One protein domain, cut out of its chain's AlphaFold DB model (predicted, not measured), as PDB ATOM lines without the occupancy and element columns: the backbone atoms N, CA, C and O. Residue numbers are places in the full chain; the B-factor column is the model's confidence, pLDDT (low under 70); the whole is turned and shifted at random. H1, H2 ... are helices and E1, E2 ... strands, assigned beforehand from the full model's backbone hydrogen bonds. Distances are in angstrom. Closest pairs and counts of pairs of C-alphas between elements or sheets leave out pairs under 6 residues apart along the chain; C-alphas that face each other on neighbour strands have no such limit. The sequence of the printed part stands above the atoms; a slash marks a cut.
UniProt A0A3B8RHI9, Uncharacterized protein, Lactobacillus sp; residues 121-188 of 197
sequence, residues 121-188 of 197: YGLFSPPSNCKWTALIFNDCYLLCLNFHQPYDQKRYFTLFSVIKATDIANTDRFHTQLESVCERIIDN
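This is residues 121 to 188 of the 197 residues of an uncharacterized protein of Lactobacillus sp (UniProt A0A3B8RHI9). Look first for a twisted sheet of four strands, with a long hairpin, E2 and E3, that runs on well past the shorter strands E1 and E4 and makes the longest axis. One helix, H1, is over one face of the sheet near E1, and residues 169 to 176 at its first end stick out; the other face has no named helix. The printed part has 68 residues, with four named strands and one named helix in the order E1, E2, E3, H1, E4; the sheet is mixed, in the order E3, E2, E1, E4, and the class is mixed, helices and strands. It is only just compact, close to loose, with a radius of gyration of the C-alphas of 12.7 A, and spans 38 by 19 by 18 A.

Find C-alpha 132 at (130.042, 155.300, 100.245), where E1 begins; it runs to residue 137, 15.7 A. E2, residues 140 to 149, covers 26.7 A. E3, residues 152 to 164, is the longest strand at 32.0 A and bends by 80 degrees at residue 155. H1, residues 171 to 181, begins at C-alpha 171, (141.237, 162.385, 112.056), and measures 15.5 A. E4, residues 182 to 188, measures 15.8 A and ends at C-alpha 188, (131.720, 150.282, 115.680).

Start at the inner strands E1 and E2, an antiparallel hairpin at 157 degrees, where N 135 and O 142 are 2.8 A apart, within hydrogen-bond range. E2 and edge strand E3 form the next hairpin, antiparallel at 167 degrees, with N 143 and O 161 at 2.8 A. E1, E2 and E3 are a meander, each strand the antiparallel neighbour of the one before. On the other side of E1, edge strand E4 is parallel to it at 15 degrees, with N 134 and O 184 at 2.9 A. E3 and E4 are apart. H1 is on the sheet at a height over the sheet of 10.8 A. It lies over E1 and only just not over E4, on which 2 of its C-alphas fall; it runs along the strands, at 10 degrees to E1 on the local plane, which is fitted to 6 C-alphas. The closest C-alphas of H1 and E1 are those of Val 181 and Trp 132, 6.1 A apart. E3, H1 and E4 make a split strand-helix-strand unit, two strands running the same way with E2 and E1 between them, and its crossover is right-handed. In H1, 6 of 7 O i to N i+4 pairs are within hydrogen-bond range.

The outline is only just a rod, and its two farthest C-alphas, those of Lys 154 and Ala 169, are 39.4 A apart. The printed part has no cut and no long link. In this model the mean pLDDT of the printed part is 72.4; look for values under 70 at residues 121 to 130, 147 to 159, 161 and 167.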
ATOM      1  N   TYR A 121     139.858 157.320  90.185       50.06
ATOM      2  CA  TYR A 121     139.823 158.690  90.733       50.06
ATOM      3  C   TYR A 121     140.138 158.800  92.238       50.06
ATOM      4  O   TYR A 121     139.973 159.857  92.834       50.06
ATOM      5  N   GLY A 122     140.642 157.736  92.868       52.81
ATOM      6  CA  GLY A 122     140.947 157.742  94.304       52.81
ATOM      7  C   GLY A 122     139.733 157.456  95.197       52.81
ATOM      8  O   GLY A 122     138.634 157.186  94.724       52.81
ATOM      9  N   LEU A 123     139.959 157.429  96.514       55.12
ATOM     10  CA  LEU A 123     139.007 156.898  97.500       55.12
ATOM     11  C   LEU A 123     137.787 157.802  97.748       55.12
ATOM     12  O   LEU A 123     136.684 157.309  97.958       55.12
ATOM     13  N   PHE A 124     137.990 159.118  97.691       54.66
ATOM     14  CA  PHE A 124     136.979 160.140  97.984       54.66
ATOM     15  C   PHE A 124     136.259 160.658  96.732       54.66
ATOM     16  O   PHE A 124     135.526 161.637  96.790       54.66
ATOM     17  N   SER A 125     136.453 160.000  95.592       57.34
ATOM     18  CA  SER A 125     135.756 160.316  94.345       57.34
ATOM     19  C   SER A 125     135.052 159.056  93.851       57.34
ATOM     20  O   SER A 125     135.561 158.377  92.952       57.34
ATOM     21  N   PRO A 126     133.922 158.675  94.482       62.97
ATOM     22  CA  PRO A 126     133.140 157.546  94.004       62.97
ATOM     23  C   PRO A 126     132.682 157.783  92.550       62.97
ATOM     24  O   PRO A 126     132.603 158.930  92.101       62.97
ATOM     25  N   PRO A 127     132.372 156.711  91.796       63.44
ATOM     26  CA  PRO A 127     131.697 156.820  90.505       63.44
ATOM     27  C   PRO A 127     130.459 157.720  90.608       63.44
ATOM     28  O   PRO A 127     129.806 157.753  91.655       63.44
ATOM     29  N   SER A 128     130.124 158.434  89.528       57.91
ATOM     30  CA  SER A 128     128.990 159.364  89.524       57.91
ATOM     31  C   SER A 128     127.706 158.684  90.024       57.91
ATOM     32  O   SER A 128     127.416 157.536  89.686       57.91
ATOM     33  N   ASN A 129     126.959 159.395  90.873       64.62
ATOM     34  CA  ASN A 129     125.733 158.940  91.546       64.62
ATOM     35  C   ASN A 129     125.884 157.789  92.559       64.62
ATOM     36  O   ASN A 129     124.876 157.236  92.993       64.62
ATOM     37  N   CYS A 130     127.101 157.433  92.978       69.75
ATOM     38  CA  CYS A 130     127.316 156.450  94.040       69.75
ATOM     39  C   CYS A 130     127.854 157.135  95.305       69.75
ATOM     40  O   CYS A 130     128.741 157.983  95.226       69.75
ATOM     41  N   LYS A 131     127.353 156.747  96.481       75.44
ATOM     42  CA  LYS A 131     127.849 157.211  97.785       75.44
ATOM     43  C   LYS A 131     128.395 156.045  98.598       75.44
ATOM     44  O   LYS A 131     127.904 154.920  98.504       75.44
ATOM     45  N   TRP A 132     129.417 156.313  99.400       79.69
ATOM     46  CA  TRP A 132     130.042 155.300 100.245       79.69
ATOM     47  C   TRP A 132     129.176 154.964 101.466       79.69
ATOM     48  O   TRP A 132     128.470 155.807 102.008       79.69
ATOM     49  N   THR A 133     129.281 153.736 101.957       83.50
ATOM     50  CA  THR A 133     128.918 153.377 103.330       83.50
ATOM     51  C   THR A 133     130.200 153.161 104.120       83.50
ATOM     52  O   THR A 133     131.018 152.327 103.732       83.50
ATOM     53  N   ALA A 134     130.383 153.900 105.209       85.19
ATOM     54  CA  ALA A 134     131.537 153.751 106.085       85.19
ATOM     55  C   ALA A 134     131.193 152.910 107.315       85.19
ATOM     56  O   ALA A 134     130.182 153.132 107.980       85.19
ATOM     57  N   LEU A 135     132.070 151.967 107.631       87.25
ATOM     58  CA  LEU A 135     132.093 151.212 108.873       87.25
ATOM     59  C   LEU A 135     133.341 151.625 109.646       87.25
ATOM     60  O   LEU A 135     134.460 151.368 109.198       87.25
ATOM     61  N   ILE A 136     133.144 152.281 110.783       88.00
ATOM     62  CA  ILE A 136     134.230 152.789 111.621       88.00
ATOM     63  C   ILE A 136     134.533 151.746 112.689       88.00
ATOM     64  O   ILE A 136     133.631 151.316 113.398       88.00
ATOM     65  N   PHE A 137     135.784 151.321 112.791       88.00
ATOM     66  CA  PHE A 137     136.286 150.437 113.840       88.00
ATOM     67  C   PHE A 137     137.417 151.140 114.587       88.00
ATOM     68  O   PHE A 137     137.984 152.111 114.094       88.00
ATOM     69  N   ASN A 138     137.777 150.617 115.758       87.06
ATOM     70  CA  ASN A 138     138.849 151.180 116.586       87.06
ATOM     71  C   ASN A 138     140.165 151.353 115.803       87.06
ATOM     72  O   ASN A 138     140.861 152.357 115.891       87.06
ATOM     73  N   ASP A 139     140.519 150.337 115.022       83.94
ATOM     74  CA  ASP A 139     141.812 150.214 114.358       83.94
ATOM     75  C   ASP A 139     141.756 150.424 112.841       83.94
ATOM     76  O   ASP A 139     142.809 150.505 112.196       83.94
ATOM     77  N   CYS A 140     140.564 150.523 112.250       81.56
ATOM     78  CA  CYS A 140     140.412 150.770 110.823       81.56
ATOM     79  C   CYS A 140     139.055 151.360 110.428       81.56
ATOM     80  O   CYS A 140     138.051 151.237 111.118       81.56
ATOM     81  N   TYR A 141     139.024 151.949 109.242       79.19
ATOM     82  CA  TYR A 141     137.841 152.432 108.555       79.19
ATOM     83  C   TYR A 141     137.623 151.548 107.331       79.19
ATOM     84  O   TYR A 141     138.511 151.401 106.487       79.19
ATOM     85  N   LEU A 142     136.446 150.939 107.240       81.94
ATOM     86  CA  LEU A 142     136.034 150.112 106.115       81.94
ATOM     87  C   LEU A 142     135.009 150.886 105.285       81.94
ATOM     88  O   LEU A 142     133.860 151.057 105.682       81.94
ATOM     89  N   LEU A 143     135.431 151.338 104.114       78.50
ATOM     90  CA  LEU A 143     134.575 151.983 103.133       78.50
ATOM     91  C   LEU A 143     134.021 150.940 102.173       78.50
ATOM     92  O   LEU A 143     134.770 150.149 101.608       78.50
ATOM     93  N   CYS A 144     132.710 150.947 101.975       76.81
ATOM     94  CA  CYS A 144     131.992 150.040 101.095       76.81
ATOM     95  C   CYS A 144     131.154 150.829 100.084       76.81
ATOM     96  O   CYS A 144     130.356 151.674 100.471       76.81
ATOM     97  N   LEU A 145     131.280 150.525  98.798       74.00
ATOM     98  CA  LEU A 145     130.488 151.115  97.726       74.00
ATOM     99  C   LEU A 145     129.808 150.001  96.940       74.00
ATOM    100  O   LEU A 145     130.484 149.156  96.361       74.00
ATOM    101  N   ASN A 146     128.480 150.022  96.879       70.19
ATOM    102  CA  ASN A 146     127.711 149.139  96.010       70.19
ATOM    103  C   ASN A 146     127.351 149.886  94.725       70.19
ATOM    104  O   ASN A 146     126.699 150.920  94.796       70.19
ATOM    105  N   PHE A 147     127.733 149.366  93.562       65.12
ATOM    106  CA  PHE A 147     127.386 149.973  92.277       65.12
ATOM    107  C   PHE A 147     127.197 148.913  91.189       65.12
ATOM    108  O   PHE A 147     127.661 147.779  91.307       65.12
ATOM    109  N   HIS A 148     126.477 149.267  90.128       61.81
ATOM    110  CA  HIS A 148     126.330 148.406  88.957       61.81
ATOM    111  C   HIS A 148     127.625 148.372  88.152       61.81
ATOM    112  O   HIS A 148     128.242 149.415  87.939       61.81
ATOM    113  N   GLN A 149     128.032 147.195  87.671       58.34
ATOM    114  CA  GLN A 149     129.210 147.136  86.814       58.34
ATOM    115  C   GLN A 149     128.990 147.981  85.552       58.34
ATOM    116  O   GLN A 149     127.945 147.853  84.910       58.34
ATOM    117  N   PRO A 150     129.979 148.798  85.147       49.12
ATOM    118  CA  PRO A 150     129.848 149.656  83.971       49.12
ATOM    119  C   PRO A 150     129.625 148.865  82.673       49.12
ATOM    120  O   PRO A 150     129.053 149.397  81.730       49.12
ATOM    121  N   TYR A 151     130.037 147.592  82.636       51.50
ATOM    122  CA  TYR A 151     129.921 146.711  81.469       51.50
ATOM    123  C   TYR A 151     128.855 145.611  81.619       51.50
ATOM    124  O   TYR A 151     128.619 144.868  80.672       51.50
ATOM    125  N   ASP A 152     128.205 145.496  82.782       56.97
ATOM    126  CA  ASP A 152     127.099 144.559  83.013       56.97
ATOM    127  C   ASP A 152     126.151 145.117  84.082       56.97
ATOM    128  O   ASP A 152     126.300 144.888  85.286       56.97
ATOM    129  N   GLN A 153     125.127 145.840  83.630       56.91
ATOM    130  CA  GLN A 153     124.131 146.449  84.512       56.91
ATOM    131  C   GLN A 153     123.315 145.416  85.309       56.91
ATOM    132  O   GLN A 153     122.674 145.780  86.292       56.91
ATOM    133  N   LYS A 154     123.339 144.121  84.965       54.72
ATOM    134  CA  LYS A 154     122.655 143.082  85.755       54.72
ATOM    135  C   LYS A 154     123.480 142.641  86.966       54.72
ATOM    136  O   LYS A 154     122.927 142.040  87.892       54.72
ATOM    137  N   ARG A 155     124.782 142.941  86.990       55.09
ATOM    138  CA  ARG A 155     125.697 142.550  88.066       55.09
ATOM    139  C   ARG A 155     125.988 143.724  88.990       55.09
ATOM    140  O   ARG A 155     126.545 144.747  88.598       55.09
ATOM    141  N   TYR A 156     125.618 143.539  90.253       57.75
ATOM    142  CA  TYR A 156     126.012 144.428  91.336       57.75
ATOM    143  C   TYR A 156     127.427 144.089  91.780       57.75
ATOM    144  O   TYR A 156     127.753 142.920  92.007       57.75
ATOM    145  N   PHE A 157     128.240 145.123  91.932       60.97
ATOM    146  CA  PHE A 157     129.586 145.035  92.445       60.97
ATOM    147  C   PHE A 157     129.708 145.788  93.763       60.97
ATOM    148  O   PHE A 157     129.070 146.824  93.953       60.97
ATOM    149  N   THR A 158     130.544 145.266  94.657       60.88
ATOM    150  CA  THR A 158     130.872 145.954  95.899       60.88
ATOM    151  C   THR A 158     132.363 146.214  95.963       60.88
ATOM    152  O   THR A 158     133.164 145.285  96.039       60.88
ATOM    153  N   LEU A 159     132.725 147.490  95.921       65.69
ATOM    154  CA  LEU A 159     134.081 147.950  96.157       65.69
ATOM    155  C   LEU A 159     134.258 148.168  97.654       65.69
ATOM    156  O   LEU A 159     133.458 148.856  98.284       65.69
ATOM    157  N   PHE A 160     135.327 147.610  98.206       70.12
ATOM    158  CA  PHE A 160     135.700 147.840  99.591       70.12
ATOM    159  C   PHE A 160     137.077 148.483  99.657       70.12
ATOM    160  O   PHE A 160     137.963 148.161  98.865       70.12
ATOM    161  N   SER A 161     137.272 149.362 100.629       69.62
ATOM    162  CA  SER A 161     138.579 149.881 100.996       69.62
ATOM    163  C   SER A 161     138.743 149.840 102.500       69.62
ATOM    164  O   SER A 161     137.835 150.215 103.235       69.62
ATOM    165  N   VAL A 162     139.900 149.364 102.949       73.00
ATOM    166  CA  VAL A 162     140.274 149.329 104.360       73.00
ATOM    167  C   VAL A 162     141.391 150.340 104.568       73.00
ATOM    168  O   VAL A 162     142.419 150.272 103.896       73.00
ATOM    169  N   ILE A 163     141.196 151.262 105.501       72.88
ATOM    170  CA  ILE A 163     142.169 152.282 105.894       72.88
ATOM    171  C   ILE A 163     142.476 152.050 107.368       72.88
ATOM    172  O   ILE A 163     141.548 152.002 108.167       72.88
ATOM    173  N   LYS A 164     143.736 151.874 107.769       72.94
ATOM    174  CA  LYS A 164     144.054 151.793 109.204       72.94
ATOM    175  C   LYS A 164     143.882 153.164 109.834       72.94
ATOM    176  O   LYS A 164     144.251 154.165 109.229       72.94
ATOM    177  N   ALA A 165     143.421 153.186 111.078       76.75
ATOM    178  CA  ALA A 165     143.372 154.417 111.859       76.75
ATOM    179  C   ALA A 165     144.769 155.059 111.994       76.75
ATOM    180  O   ALA A 165     144.898 156.273 111.919       76.75
ATOM    181  N   THR A 166     145.828 154.242 112.076       74.94
ATOM    182  CA  THR A 166     147.229 154.705 112.130       74.94
ATOM    183  C   THR A 166     147.700 155.427 110.872       74.94
ATOM    184  O   THR A 166     148.675 156.164 110.928       74.94
ATOM    185  N   ASP A 167     147.044 155.191 109.737       67.88
ATOM    186  CA  ASP A 167     147.451 155.757 108.452       67.88
ATOM    187  C   ASP A 167     146.807 157.138 108.210       67.88
ATOM    188  O   ASP A 167     147.065 157.786 107.193       67.88
ATOM    189  N   ILE A 168     145.956 157.597 109.136       71.62
ATOM    190  CA  ILE A 168     145.230 158.862 109.060       71.62
ATOM    191  C   ILE A 168     145.964 159.896 109.912       71.62
ATOM    192  O   ILE A 168     145.947 159.845 111.136       71.62
ATOM    193  N   ALA A 169     146.595 160.864 109.247       71.50
ATOM    194  CA  ALA A 169     147.374 161.904 109.919       71.50
ATOM    195  C   ALA A 169     146.511 162.949 110.654       71.50
ATOM    196  O   ALA A 169     146.942 163.507 111.656       71.50
ATOM    197  N   ASN A 170     145.310 163.240 110.146       77.62
ATOM    198  CA  ASN A 170     144.369 164.177 110.760       77.62
ATOM    199  C   ASN A 170     142.966 163.564 110.728       77.62
ATOM    200  O   ASN A 170     142.334 163.498 109.670       77.62
ATOM    201  N   THR A 171     142.515 163.084 111.885       79.31
ATOM    202  CA  THR A 171     141.237 162.385 112.056       79.31
ATOM    203  C   THR A 171     140.042 163.293 111.813       79.31
ATOM    204  O   THR A 171     139.126 162.885 111.106       79.31
ATOM    205  N   ASP A 172     140.070 164.530 112.306       79.44
ATOM    206  CA  ASP A 172     138.939 165.459 112.194       79.44
ATOM    207  C   ASP A 172     138.678 165.811 110.732       79.44
ATOM    208  O   ASP A 172     137.572 165.639 110.220       79.44
ATOM    209  N   ARG A 173     139.738 166.189 110.008       75.56
ATOM    210  CA  ARG A 173     139.659 166.475 108.572       75.56
ATOM    211  C   ARG A 173     139.209 165.250 107.780       75.56
ATOM    212  O   ARG A 173     138.438 165.388 106.830       75.56
ATOM    213  N   PHE A 174     139.695 164.066 108.146       78.38
ATOM    214  CA  PHE A 174     139.289 162.820 107.508       78.38
ATOM    215  C   PHE A 174     137.798 162.542 107.724       78.38
ATOM    216  O   PHE A 174     137.111 162.208 106.764       78.38
ATOM    217  N   HIS A 175     137.280 162.737 108.939       80.69
ATOM    218  CA  HIS A 175     135.860 162.576 109.249       80.69
ATOM    219  C   HIS A 175     134.983 163.553 108.462       80.69
ATOM    220  O   HIS A 175     134.029 163.116 107.821       80.69
ATOM    221  N   THR A 176     135.348 164.837 108.402       82.00
ATOM    222  CA  THR A 176     134.610 165.825 107.596       82.00
ATOM    223  C   THR A 176     134.578 165.438 106.113       82.00
ATOM    224  O   THR A 176     133.549 165.546 105.446       82.00
ATOM    225  N   GLN A 177     135.697 164.941 105.574       78.69
ATOM    226  CA  GLN A 177     135.749 164.447 104.196       78.69
ATOM    227  C   GLN A 177     134.882 163.198 104.006       78.69
ATOM    228  O   GLN A 177     134.175 163.101 103.004       78.69
ATOM    229  N   LEU A 178     134.904 162.271 104.963       80.75
ATOM    230  CA  LEU A 178     134.108 161.046 104.956       80.75
ATOM    231  C   LEU A 178     132.606 161.355 104.902       80.75
ATOM    232  O   LEU A 178     131.902 160.822 104.049       80.75
ATOM    233  N   GLU A 179     132.130 162.254 105.764       84.50
ATOM    234  CA  GLU A 179     130.723 162.669 105.840       84.50
ATOM    235  C   GLU A 179     130.213 163.241 104.517       84.50
ATOM    236  O   GLU A 179     129.089 162.956 104.111       84.50
ATOM    237  N   SER A 180     131.058 163.974 103.789       81.12
ATOM    238  CA  SER A 180     130.674 164.561 102.501       81.12
ATOM    239  C   SER A 180     130.462 163.529 101.381       81.12
ATOM    240  O   SER A 180     129.699 163.779 100.444       81.12
ATOM    241  N   VAL A 181     131.110 162.359 101.464       78.31
ATOM    242  CA  VAL A 181     131.081 161.320 100.414       78.31
ATOM    243  C   VAL A 181     130.292 160.070 100.807       78.31
ATOM    244  O   VAL A 181     130.058 159.191  99.965       78.31
ATOM    245  N   CYS A 182     129.885 159.968 102.072       81.38
ATOM    246  CA  CYS A 182     129.135 158.843 102.606       81.38
ATOM    247  C   CYS A 182     127.624 159.108 102.632       81.38
ATOM    248  O   CYS A 182     127.152 160.196 102.934       81.38
ATOM    249  N   GLU A 183     126.843 158.077 102.326       85.94
ATOM    250  CA  GLU A 183     125.392 158.061 102.553       85.94
ATOM    251  C   GLU A 183     125.061 157.576 103.962       85.94
ATOM    252  O   GLU A 183     124.106 158.034 104.580       85.94
ATOM    253  N   ARG A 184     125.858 156.633 104.467       85.75
ATOM    254  CA  ARG A 184     125.653 156.015 105.771       85.75
ATOM    255  C   ARG A 184     126.993 155.791 106.455       85.75
ATOM    256  O   ARG A 184     127.927 155.275 105.842       85.75
ATOM    257  N   ILE A 185     127.055 156.137 107.733       87.81
ATOM    258  CA  ILE A 185     128.196 155.883 108.610       87.81
ATOM    259  C   ILE A 185     127.692 155.026 109.768       87.81
ATOM    260  O   ILE A 185     126.647 155.307 110.352       87.81
ATOM    261  N   ILE A 186     128.397 153.937 110.051       86.25
ATOM    262  CA  ILE A 186     128.073 153.009 111.130       86.25
ATOM    263  C   ILE A 186     129.272 152.973 112.061       86.25
ATOM    264  O   ILE A 186     130.357 152.532 111.671       86.25
ATOM    265  N   ASP A 187     129.055 153.428 113.289       87.19
ATOM    266  CA  ASP A 187     130.092 153.462 114.305       87.19
ATOM    267  C   ASP A 187     130.172 152.127 115.059       87.19
ATOM    268  O   ASP A 187     129.231 151.697 115.726       87.19
ATOM    269  N   ASN A 188     131.310 151.454 114.916       86.38
ATOM    270  CA  ASN A 188     131.720 150.282 115.680       86.38
ATOM    271  C   ASN A 188     133.096 150.529 116.328       86.38
ATOM    272  O   ASN A 188     133.885 149.593 116.469       86.38
TER     273      ASN A 188